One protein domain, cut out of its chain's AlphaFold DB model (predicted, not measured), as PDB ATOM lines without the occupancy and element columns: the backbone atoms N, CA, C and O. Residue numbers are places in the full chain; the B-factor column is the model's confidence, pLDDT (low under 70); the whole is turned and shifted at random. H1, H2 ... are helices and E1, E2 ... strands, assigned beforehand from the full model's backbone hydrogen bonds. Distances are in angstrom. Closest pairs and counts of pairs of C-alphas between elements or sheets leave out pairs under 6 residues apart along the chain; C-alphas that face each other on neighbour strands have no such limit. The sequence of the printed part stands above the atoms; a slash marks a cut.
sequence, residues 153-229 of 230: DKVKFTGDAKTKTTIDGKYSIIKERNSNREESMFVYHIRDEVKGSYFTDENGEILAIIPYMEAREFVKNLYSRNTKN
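AT A GLANCE: This is residues 153 to 229 of the 230 residues of an uncharacterized protein of Pseudobutyrivibrio sp. C4 (UniProt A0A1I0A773). A small antiparallel sheet of three strands has a single helix, H1, packed on one of its faces and running along the strands, while no named helix covers the other face. Between E3 and H1 the long stretch 193 to 211 loops out past the E3 edge of the sheet before it comes back to the helix, and residues 153 to 163, before E1, pass by the E1 edge. The printed part has 77 residues, with three named strands and then one named helix in the order E1 E2 E3 H1; the sheet's order is E1 - E2 - E3. The class is mixed, helices and strands, though 32 residues, under half, are in named elements. The whole is compact, with a radius of gyration of the C-alphas of 12.5 A and spans of 39 by 31 by 19 A.

HOW THE PARTS SIT: E1, residues 164 to 167, and E2, residues 171 to 177, form a hairpin, antiparallel at 163 degrees, with N 165 and O 173 within hydrogen-bond range at 2.9 A. E2 and E3, residues 186 to 192, form a second hairpin at 154 degrees, with N 174 and O 189 2.8 A apart and N 189 and O 174 2.9 A apart. The three strands make a meander, each strand the antiparallel neighbour of the one before; E1 and E3 are edge strands and E2 is the inner strand. Residues 191 to 192 of E3 also pair, antiparallel, with residues 197 to 198. H1, residues 212 to 225, is on the sheet at a height of 9.9 A, giving two layers, a helix on one face of a sheet. It lies over E2, where 9 of its 14 C-alphas fall, and only just not over E3, where 2 fall. It runs along the strands, at 23 degrees to E2 on the local plane. The closest C-alphas of E3 and H1 are those of Tyr 188 and Ala 215, 6.5 A apart; those of E2 and H1 are Ile 173 and Ala 215, 7.1 A apart. In H1, 9 of 10 O i to N i+4 pairs are within hydrogen-bond range.

IN THESE COORDINATES: E1 begins with C-alpha 164 at (87.485, 51.728, 99.587) and is 10.0 A long from first to last C-alpha. E2 is 19.8 A long and E3 20.0 A, ending with C-alpha 192 at (93.484, 62.788, 99.636). H1 is 20.4 A long and ends with C-alpha 225 at (86.194, 74.294, 103.416).

THE WHOLE: The two C-alphas farthest apart are those of Glu 182 and Asn 229, at 39.7 A. The printed part has no cut. The link E1 to E2 is tight, E2 to E3 short, and E3 to H1 long, with 19 residues. Mean pLDDT of the printed part is 78.7; it is under 70 at residues 158 to 162, 180 to 183 and 225 to 229.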
ATOM      1  N   ASP A 153      76.488  69.260  99.491       72.69
ATOM      2  CA  ASP A 153      75.187  68.635  99.190       72.69
ATOM      3  C   ASP A 153      75.214  67.762  97.930       72.69
ATOM      4  O   ASP A 153      74.377  66.882  97.733       72.69
ATOM      5  N   LYS A 154      76.209  67.985  97.065       74.25
ATOM      6  CA  LYS A 154      76.426  67.199  95.846       74.25
ATOM      7  C   LYS A 154      77.269  65.942  96.092       74.25
ATOM      8  O   LYS A 154      77.403  65.126  95.179       74.25
ATOM      9  N   VAL A 155      77.806  65.749  97.301       76.50
ATOM     10  CA  VAL A 155      78.528  64.529  97.689       76.50
ATOM     11  C   VAL A 155      77.527  63.401  97.942       76.50
ATOM     12  O   VAL A 155      76.834  63.366  98.961       76.50
ATOM     13  N   LYS A 156      77.474  62.441  97.015       75.94
ATOM     14  CA  LYS A 156      76.660  61.229  97.145       75.94
ATOM     15  C   LYS A 156      77.541  60.032  97.482       75.94
ATOM     16  O   LYS A 156      78.572  59.817  96.855       75.94
ATOM     17  N   PHE A 157      77.087  59.231  98.440       76.12
ATOM     18  CA  PHE A 157      77.676  57.935  98.765       76.12
ATOM     19  C   PHE A 157      76.700  56.853  98.310       76.12
ATOM     20  O   PHE A 157      75.494  56.997  98.509       76.12
ATOM     21  N   THR A 158      77.201  55.795  97.682       60.28
ATOM     22  CA  THR A 158      76.379  54.683  97.199       60.28
ATOM     23  C   THR A 158      76.457  53.510  98.177       60.28
ATOM     24  O   THR A 158      77.458  52.800  98.213       60.28
ATOM     25  N   GLY A 159      75.386  53.299  98.951       61.53
ATOM     26  CA  GLY A 159      75.224  52.139  99.837       61.53
ATOM     27  C   GLY A 159      76.189  52.078 101.029       61.53
ATOM     28  O   GLY A 159      76.722  53.100 101.475       61.53
ATOM     29  N   ASP A 160      76.386  50.861 101.542       60.97
ATOM     30  CA  ASP A 160      77.263  50.567 102.678       60.97
ATOM     31  C   ASP A 160      78.753  50.718 102.339       60.97
ATOM     32  O   ASP A 160      79.177  50.656 101.180       60.97
ATOM     33  N   ALA A 161      79.572  50.901 103.378       58.56
ATOM     34  CA  ALA A 161      81.010  51.093 103.242       58.56
ATOM     35  C   ALA A 161      81.705  49.870 102.616       58.56
ATOM     36  O   ALA A 161      81.872  48.825 103.255       58.56
ATOM     37  N   LYS A 162      82.164  50.024 101.369       69.19
ATOM     38  CA  LYS A 162      83.125  49.116 100.725       69.19
ATOM     39  C   LYS A 162      84.512  49.281 101.354       69.19
ATOM     40  O   LYS A 162      84.766  50.255 102.054       69.19
ATOM     41  N   THR A 163      85.433  48.362 101.053       79.19
ATOM     42  CA  THR A 163      86.842  48.439 101.492       79.19
ATOM     43  C   THR A 163      87.490  49.785 101.141       79.19
ATOM     44  O   THR A 163      88.254  50.328 101.930       79.19
ATOM     45  N   LYS A 164      87.141  50.358  99.982       83.38
ATOM     46  CA  LYS A 164      87.485  51.728  99.587       83.38
ATOM     47  C   LYS A 164      86.328  52.342  98.802       83.38
ATOM     48  O   LYS A 164      85.846  51.737  97.842       83.38
ATOM     49  N   THR A 165      85.928  53.551  99.175       82.31
ATOM     50  CA  THR A 165      84.937  54.358  98.457       82.31
ATOM     51  C   THR A 165      85.578  55.685  98.074       82.31
ATOM     52  O   THR A 165      85.893  56.484  98.952       82.31
ATOM     53  N   THR A 166      85.779  55.928  96.776       81.25
ATOM     54  CA  THR A 166      86.367  57.175  96.254       81.25
ATOM     55  C   THR A 166      85.286  58.118  95.736       81.25
ATOM     56  O   THR A 166      84.437  57.719  94.940       81.25
ATOM     57  N   ILE A 167      85.344  59.377  96.162       83.50
ATOM     58  CA  ILE A 167      84.416  60.447  95.808       83.50
ATOM     59  C   ILE A 167      85.090  61.339  94.765       83.50
ATOM     60  O   ILE A 167      86.062  62.029  95.075       83.50
ATOM     61  N   ASP A 168      84.564  61.314  93.538       72.00
ATOM     62  CA  ASP A 168      84.983  62.172  92.414       72.00
ATOM     63  C   ASP A 168      86.500  62.152  92.124       72.00
ATOM     64  O   ASP A 168      87.082  63.115  91.638       72.00
ATOM     65  N   GLY A 169      87.172  61.054  92.483       71.06
ATOM     66  CA  GLY A 169      88.623  60.898  92.335       71.06
ATOM     67  C   GLY A 169      89.479  61.735  93.295       71.06
ATOM     68  O   GLY A 169      90.697  61.675  93.185       71.06
ATOM     69  N   LYS A 170      88.885  62.505  94.220       80.75
ATOM     70  CA  LYS A 170      89.621  63.425  95.103       80.75
ATOM     71  C   LYS A 170      89.854  62.869  96.503       80.75
ATOM     72  O   LYS A 170      90.971  62.921  96.999       80.75
ATOM     73  N   TYR A 171      88.803  62.360  97.143       85.44
ATOM     74  CA  TYR A 171      88.885  61.836  98.507       85.44
ATOM     75  C   TYR A 171      88.391  60.400  98.557       85.44
ATOM     76  O   TYR A 171      87.392  60.068  97.917       85.44
ATOM     77  N   SER A 172      89.051  59.568  99.352       85.19
ATOM     78  CA  SER A 172      88.650  58.182  99.577       85.19
ATOM     79  C   SER A 172      88.408  57.909 101.050       85.19
ATOM     80  O   SER A 172      89.226  58.283 101.880       85.19
ATOM     81  N   ILE A 173      87.313  57.209 101.349       89.50
ATOM     82  CA  ILE A 173      87.089  56.563 102.646       89.50
ATOM     83  C   ILE A 173      87.580  55.121 102.522       89.50
ATOM     84  O   ILE A 173      87.112  54.384 101.647       89.50
ATOM     85  N   ILE A 174      88.527  54.732 103.368       86.69
ATOM     86  CA  ILE A 174      89.143  53.406 103.404       86.69
ATOM     87  C   ILE A 174      88.697  52.727 104.693       86.69
ATOM     88  O   ILE A 174      88.874  53.277 105.773       86.69
ATOM     89  N   LYS A 175      88.078  51.553 104.564       89.38
ATOM     90  CA  LYS A 175      87.568  50.757 105.681       89.38
ATOM     91  C   LYS A 175      88.598  49.701 106.057       89.38
ATOM     92  O   LYS A 175      88.869  48.804 105.257       89.38
ATOM     93  N   GLU A 176      89.086  49.759 107.287       87.12
ATOM     94  CA  GLU A 176      90.049  48.805 107.831       87.12
ATOM     95  C   GLU A 176      89.496  48.120 109.078       87.12
ATOM     96  O   GLU A 176      88.565  48.601 109.728       87.12
ATOM     97  N   ARG A 177      90.013  46.925 109.377       83.62
ATOM     98  CA  ARG A 177      89.615  46.186 110.575       83.62
ATOM     99  C   ARG A 177      90.268  46.864 111.770       83.62
ATOM    100  O   ARG A 177      91.481  47.022 111.773       83.62
ATOM    101  N   ASN A 178      89.473  47.233 112.768       80.75
ATOM    102  CA  ASN A 178      90.026  47.847 113.964       80.75
ATOM    103  C   ASN A 178      90.833  46.798 114.746       80.75
ATOM    104  O   ASN A 178      90.322  45.715 115.063       80.75
ATOM    105  N   SER A 179      92.098  47.112 115.016       73.06
ATOM    106  CA  SER A 179      92.985  46.290 115.839       73.06
ATOM    107  C   SER A 179      92.511  46.258 117.296       73.06
ATOM    108  O   SER A 179      92.542  45.195 117.914       73.06
ATOM    109  N   ASN A 180      91.979  47.382 117.796       68.12
ATOM    110  CA  ASN A 180      91.356  47.511 119.114       68.12
ATOM    111  C   ASN A 180      89.840  47.325 118.993       68.12
ATOM    112  O   ASN A 180      89.072  48.261 118.792       68.12
ATOM    113  N   ARG A 181      89.397  46.069 119.090       64.88
ATOM    114  CA  ARG A 181      87.993  45.664 118.889       64.88
ATOM    115  C   ARG A 181      87.018  46.133 119.976       64.88
ATOM    116  O   ARG A 181      85.850  45.761 119.906       64.88
ATOM    117  N   GLU A 182      87.482  46.884 120.967       61.72
ATOM    118  CA  GLU A 182      86.684  47.295 122.126       61.72
ATOM    119  C   GLU A 182      85.564  48.275 121.748       61.72
ATOM    120  O   GLU A 182      84.479  48.203 122.316       61.72
ATOM    121  N   GLU A 183      85.773  49.114 120.728       62.00
ATOM    122  CA  GLU A 183      84.813  50.163 120.346       62.00
ATOM    123  C   GLU A 183      84.063  49.875 119.029       62.00
ATOM    124  O   GLU A 183      82.928  50.309 118.841       62.00
ATOM    125  N   SER A 184      84.666  49.132 118.090       76.25
ATOM    126  CA  SER A 184      84.052  48.763 116.800       76.25
ATOM    127  C   SER A 184      84.872  47.700 116.067       76.25
ATOM    128  O   SER A 184      86.086  47.615 116.227       76.25
ATOM    129  N   MET A 185      84.238  46.919 115.181       81.44
ATOM    130  CA  MET A 185      84.951  45.987 114.290       81.44
ATOM    131  C   MET A 185      85.772  46.684 113.196       81.44
ATOM    132  O   MET A 185      86.688  46.072 112.635       81.44
ATOM    133  N   PHE A 186      85.427  47.925 112.848       85.38
ATOM    134  CA  PHE A 186      86.027  48.653 111.734       85.38
ATOM    135  C   PHE A 186      86.341  50.098 112.099       85.38
ATOM    136  O   PHE A 186      85.620  50.722 112.878       85.38
ATOM    137  N   VAL A 187      87.383  50.612 111.456       89.44
ATOM    138  CA  VAL A 187      87.791  52.012 111.481       89.44
ATOM    139  C   VAL A 187      87.895  52.528 110.048       89.44
ATOM    140  O   VAL A 187      88.116  51.762 109.104       89.44
ATOM    141  N   TYR A 188      87.667  53.822 109.876       89.19
ATOM    142  CA  TYR A 188      87.651  54.487 108.587       89.19
ATOM    143  C   TYR A 188      88.739  55.550 108.529       89.19
ATOM    144  O   TYR A 188      88.772  56.469 109.345       89.19
ATOM    145  N   HIS A 189      89.588  55.448 107.513       89.12
ATOM    146  CA  HIS A 189      90.632  56.419 107.215       89.12
ATOM    147  C   HIS A 189      90.272  57.210 105.968       89.12
ATOM    148  O   HIS A 189      89.635  56.691 105.044       89.12
ATOM    149  N   ILE A 190      90.697  58.469 105.919       90.19
ATOM    150  CA  ILE A 190      90.404  59.351 104.792       90.19
ATOM    151  C   ILE A 190      91.707  59.698 104.088       90.19
ATOM    152  O   ILE A 190      92.665  60.143 104.718       90.19
ATOM    153  N   ARG A 191      91.736  59.500 102.769       87.06
ATOM    154  CA  ARG A 191      92.890  59.794 101.914       87.06
ATOM    155  C   ARG A 191      92.558  60.892 100.913       87.06
ATOM    156  O   ARG A 191      91.502  60.850 100.280       87.06
ATOM    157  N   ASP A 192      93.461  61.855 100.762       83.75
ATOM    158  CA  ASP A 192      93.484  62.788  99.636       83.75
ATOM    159  C   ASP A 192      94.233  62.115  98.481       83.75
ATOM    160  O   ASP A 192      95.446  61.921  98.526       83.75
ATOM    161  N   GLU A 193      93.498  61.702  97.454       79.81
ATOM    162  CA  GLU A 193      94.053  60.988  96.301       79.81
ATOM    163  C   GLU A 193      94.852  61.924  95.380       79.81
ATOM    164  O   GLU A 193      95.706  61.455  94.634       79.81
ATOM    165  N   VAL A 194      94.631  63.243  95.459       76.94
ATOM    166  CA  VAL A 194      95.396  64.237  94.686       76.94
ATOM    167  C   VAL A 194      96.758  64.479  95.329       76.94
ATOM    168  O   VAL A 194      97.763  64.561  94.629       76.94
ATOM    169  N   LYS A 195      96.798  64.583  96.663       78.12
ATOM    170  CA  LYS A 195      98.049  64.741  97.424       78.12
ATOM    171  C   LYS A 195      98.757  63.416  97.705       78.12
ATOM    172  O   LYS A 195      99.926  63.411  98.069       78.12
ATOM    173  N   GLY A 196      98.049  62.298  97.570       78.12
ATOM    174  CA  GLY A 196      98.561  60.960  97.841       78.12
ATOM    175  C   GLY A 196      98.667  60.599  99.328       78.12
ATOM    176  O   GLY A 196      99.123  59.492  99.617       78.12
ATOM    177  N   SER A 197      98.213  61.453 100.251       84.00
ATOM    178  CA  SER A 197      98.404  61.320 101.705       84.00
ATOM    179  C   SER A 197      97.096  61.115 102.480       84.00
ATOM    180  O   SER A 197      96.012  61.474 102.014       84.00
ATOM    181  N   TYR A 198      97.196  60.545 103.682       88.69
ATOM    182  CA  TYR A 198      96.076  60.446 104.620       88.69
ATOM    183  C   TYR A 198      95.863  61.762 105.368       88.69
ATOM    184  O   TYR A 198      96.793  62.556 105.524       88.69
ATOM    185  N   PHE A 199      94.632  61.994 105.817       88.94
ATOM    186  CA  PHE A 199      94.360  63.030 106.805       88.94
ATOM    187  C   PHE A 199      94.872  62.574 108.165       88.94
ATOM    188  O   PHE A 199      94.733  61.402 108.514       88.94
ATOM    189  N   THR A 200      95.451  63.509 108.906       88.31
ATOM    190  CA  THR A 200      95.977  63.269 110.243       88.31
ATOM    191  C   THR A 200      95.132  63.968 111.299       88.31
ATOM    192  O   THR A 200      94.418  64.927 110.991       88.31
ATOM    193  N   ASP A 201      95.193  63.466 112.524       83.94
ATOM    194  CA  ASP A 201      94.623  64.109 113.702       83.94
ATOM    195  C   ASP A 201      95.530  65.243 114.229       83.94
ATOM    196  O   ASP A 201      96.496  65.653 113.575       83.94
ATOM    197  N   GLU A 202      95.198  65.773 115.407       82.44
ATOM    198  CA  GLU A 202      95.940  66.856 116.067       82.44
ATOM    199  C   GLU A 202      97.349  66.437 116.522       82.44
ATOM    200  O   GLU A 202      98.216  67.293 116.688       82.44
ATOM    201  N   ASN A 203      97.600  65.132 116.653       79.94
ATOM    202  CA  ASN A 203      98.888  64.562 117.048       79.94
ATOM    203  C   ASN A 203      99.766  64.198 115.838       79.94
ATOM    204  O   ASN A 203     100.914  63.787 116.003       79.94
ATOM    205  N   GLY A 204      99.249  64.358 114.616       80.06
ATOM    206  CA  GLY A 204      99.940  63.980 113.383       80.06
ATOM    207  C   GLY A 204      99.815  62.495 113.028       80.06
ATOM    208  O   GLY A 204     100.436  62.055 112.057       80.06
ATOM    209  N   GLU A 205      99.002  61.730 113.756       84.06
ATOM    210  CA  GLU A 205      98.710  60.331 113.446       84.06
ATOM    211  C   GLU A 205      97.599  60.226 112.400       84.06
ATOM    212  O   GLU A 205      96.831  61.163 112.190       84.06
ATOM    213  N   ILE A 206      97.500  59.089 111.702       87.12
ATOM    214  CA  ILE A 206      96.452  58.892 110.693       87.12
ATOM    215  C   ILE A 206      95.085  58.963 111.372       87.12
ATOM    216  O   ILE A 206      94.762  58.138 112.223       87.12
ATOM    217  N   LEU A 207      94.251  59.899 110.917       89.50
ATOM    218  CA  LEU A 207      92.913  60.092 111.451       89.50
ATOM    219  C   LEU A 207      92.099  58.800 111.308       89.50
ATOM    220  O   LEU A 207      91.925  58.265 110.202       89.50
ATOM    221  N   ALA A 208      91.593  58.321 112.438       88.81
ATOM    222  CA  ALA A 208      90.831  57.090 112.556       88.81
ATOM    223  C   ALA A 208      89.408  57.435 113.016       88.81
ATOM    224  O   ALA A 208      89.202  57.913 114.126       88.81
ATOM    225  N   ILE A 209      88.416  57.229 112.147       88.25
ATOM    226  CA  ILE A 209      87.011  57.545 112.438       88.25
ATOM    227  C   ILE A 209      86.248  56.237 112.600       88.25
ATOM    228  O   ILE A 209      86.294  55.388 111.711       88.25
ATOM    229  N   ILE A 210      85.543  56.052 113.714       86.19
ATOM    230  CA  ILE A 210      84.883  54.776 114.014       86.19
ATOM    231  C   ILE A 210      83.510  54.673 113.332       86.19
ATOM    232  O   ILE A 210      83.276  53.700 112.605       86.19
ATOM    233  N   PRO A 211      82.592  55.646 113.464       88.19
ATOM    234  CA  PRO A 211      81.311  55.561 112.780       88.19
ATOM    235  C   PRO A 211      81.454  55.920 111.299       88.19
ATOM    236  O   PRO A 211      81.953  56.983 110.930       88.19
ATOM    237  N   TYR A 212      80.935  55.069 110.408       85.44
ATOM    238  CA  TYR A 212      80.958  55.357 108.966       85.44
ATOM    239  C   TYR A 212      80.234  56.667 108.622       85.44
ATOM    240  O   TYR A 212      80.621  57.371 107.690       85.44
ATOM    241  N   MET A 213      79.185  57.009 109.374       87.19
ATOM    242  CA  MET A 213      78.444  58.257 109.181       87.19
ATOM    243  C   MET A 213      79.313  59.486 109.454       87.19
ATOM    244  O   MET A 213      79.312  60.406 108.638       87.19
ATOM    245  N   GLU A 214      80.140  59.455 110.497       88.00
ATOM    246  CA  GLU A 214      81.094  60.529 110.792       88.00
ATOM    247  C   GLU A 214      82.170  60.635 109.707       88.00
ATOM    248  O   GLU A 214      82.501  61.733 109.264       88.00
ATOM    249  N   ALA A 215      82.648  59.505 109.174       88.25
ATOM    250  CA  ALA A 215      83.600  59.520 108.062       88.25
ATOM    251  C   ALA A 215      82.994  60.170 106.802       88.25
ATOM    252  O   ALA A 215      83.666  60.913 106.079       88.25
ATOM    253  N   ARG A 216      81.699  59.938 106.542       88.44
ATOM    254  CA  ARG A 216      80.969  60.587 105.442       88.44
ATOM    255  C   ARG A 216      80.815  62.088 105.666       88.44
ATOM    256  O   ARG A 216      80.987  62.857 104.717       88.44
ATOM    257  N   GLU A 217      80.479  62.504 106.882       88.31
ATOM    258  CA  GLU A 217      80.358  63.920 107.240       88.31
ATOM    259  C   GLU A 217      81.698  64.646 107.163       88.31
ATOM    260  O   GLU A 217      81.767  65.731 106.583       88.31
ATOM    261  N   PHE A 218      82.779  64.017 107.625       89.25
ATOM    262  CA  PHE A 218      84.125  64.557 107.483       89.25
ATOM    263  C   PHE A 218      84.455  64.829 106.014       89.25
ATOM    264  O   PHE A 218      84.831  65.948 105.658       89.25
ATOM    265  N   VAL A 219      84.235  63.848 105.126       86.75
ATOM    266  CA  VAL A 219      84.458  64.036 103.683       86.75
ATOM    267  C   VAL A 219      83.587  65.159 103.122       86.75
ATOM    268  O   VAL A 219      84.093  65.976 102.354       86.75
ATOM    269  N   LYS A 220      82.306  65.257 103.506       87.50
ATOM    270  CA  LYS A 220      81.435  66.373 103.089       87.50
ATOM    271  C   LYS A 220      82.004  67.730 103.517       87.50
ATOM    272  O   LYS A 220      82.060  68.647 102.699       87.50
ATOM    273  N   ASN A 221      82.495  67.834 104.749       84.62
ATOM    274  CA  ASN A 221      83.064  69.064 105.301       84.62
ATOM    275  C   ASN A 221      84.350  69.513 104.588       84.62
ATOM    276  O   ASN A 221      84.590  70.717 104.453       84.62
ATOM    277  N   LEU A 222      85.144  68.582 104.045       85.56
ATOM    278  CA  LEU A 222      86.291  68.919 103.188       85.56
ATOM    279  C   LEU A 222      85.875  69.665 101.906       85.56
ATOM    280  O   LEU A 222      86.633  70.493 101.390       85.56
ATOM    281  N   TYR A 223      84.666  69.413 101.394       77.81
ATOM    282  CA  TYR A 223      84.112  70.170 100.269       77.81
ATOM    283  C   TYR A 223      83.560  71.539 100.699       77.81
ATOM    284  O   TYR A 223      83.634  72.470  99.903       77.81
ATOM    285  N   SER A 224      83.112  71.702 101.952       70.69
ATOM    286  CA  SER A 224      82.676  72.994 102.522       70.69
ATOM    287  C   SER A 224      83.834  73.969 102.745       70.69
ATOM    288  O   SER A 224      83.690  75.177 102.575       70.69
ATOM    289  N   ARG A 225      85.005  73.460 103.153       60.53
ATOM    290  CA  ARG A 225      86.194  74.294 103.416       60.53
ATOM    291  C   ARG A 225      86.826  74.839 102.128       60.53
ATOM    292  O   ARG A 225      87.431  75.901 102.149       60.53
ATOM    293  N   ASN A 226      86.634  74.160 100.996       52.72
ATOM    294  CA  ASN A 226      87.153  74.592  99.692       52.72
ATOM    295  C   ASN A 226      86.295  75.666  98.995       52.72
ATOM    296  O   ASN A 226      86.776  76.297  98.059       52.72
ATOM    297  N   THR A 227      85.047  75.883  99.418       47.25
ATOM    298  CA  THR A 227      84.193  76.967  98.904       47.25
ATOM    299  C   THR A 227      84.437  78.309  99.588       47.25
ATOM    300  O   THR A 227      84.091  79.326  99.004       47.25
ATOM    301  N   LYS A 228      85.045  78.335 100.783       42.22
ATOM    302  CA  LYS A 228      85.352  79.580 101.516       42.22
ATOM    303  C   LYS A 228      86.664  80.260 101.101       42.22
ATOM    304  O   LYS A 228      86.848  81.423 101.423       42.22
ATOM    305  N   ASN A 229      87.543  79.562 100.382       40.09
ATOM    306  CA  ASN A 229      88.810  80.109  99.869       40.09
ATOM    307  C   ASN A 229      88.719  80.481  98.377       40.09
ATOM    308  O   ASN A 229      89.698  80.349  97.642       40.09
TER     309      ASN A 229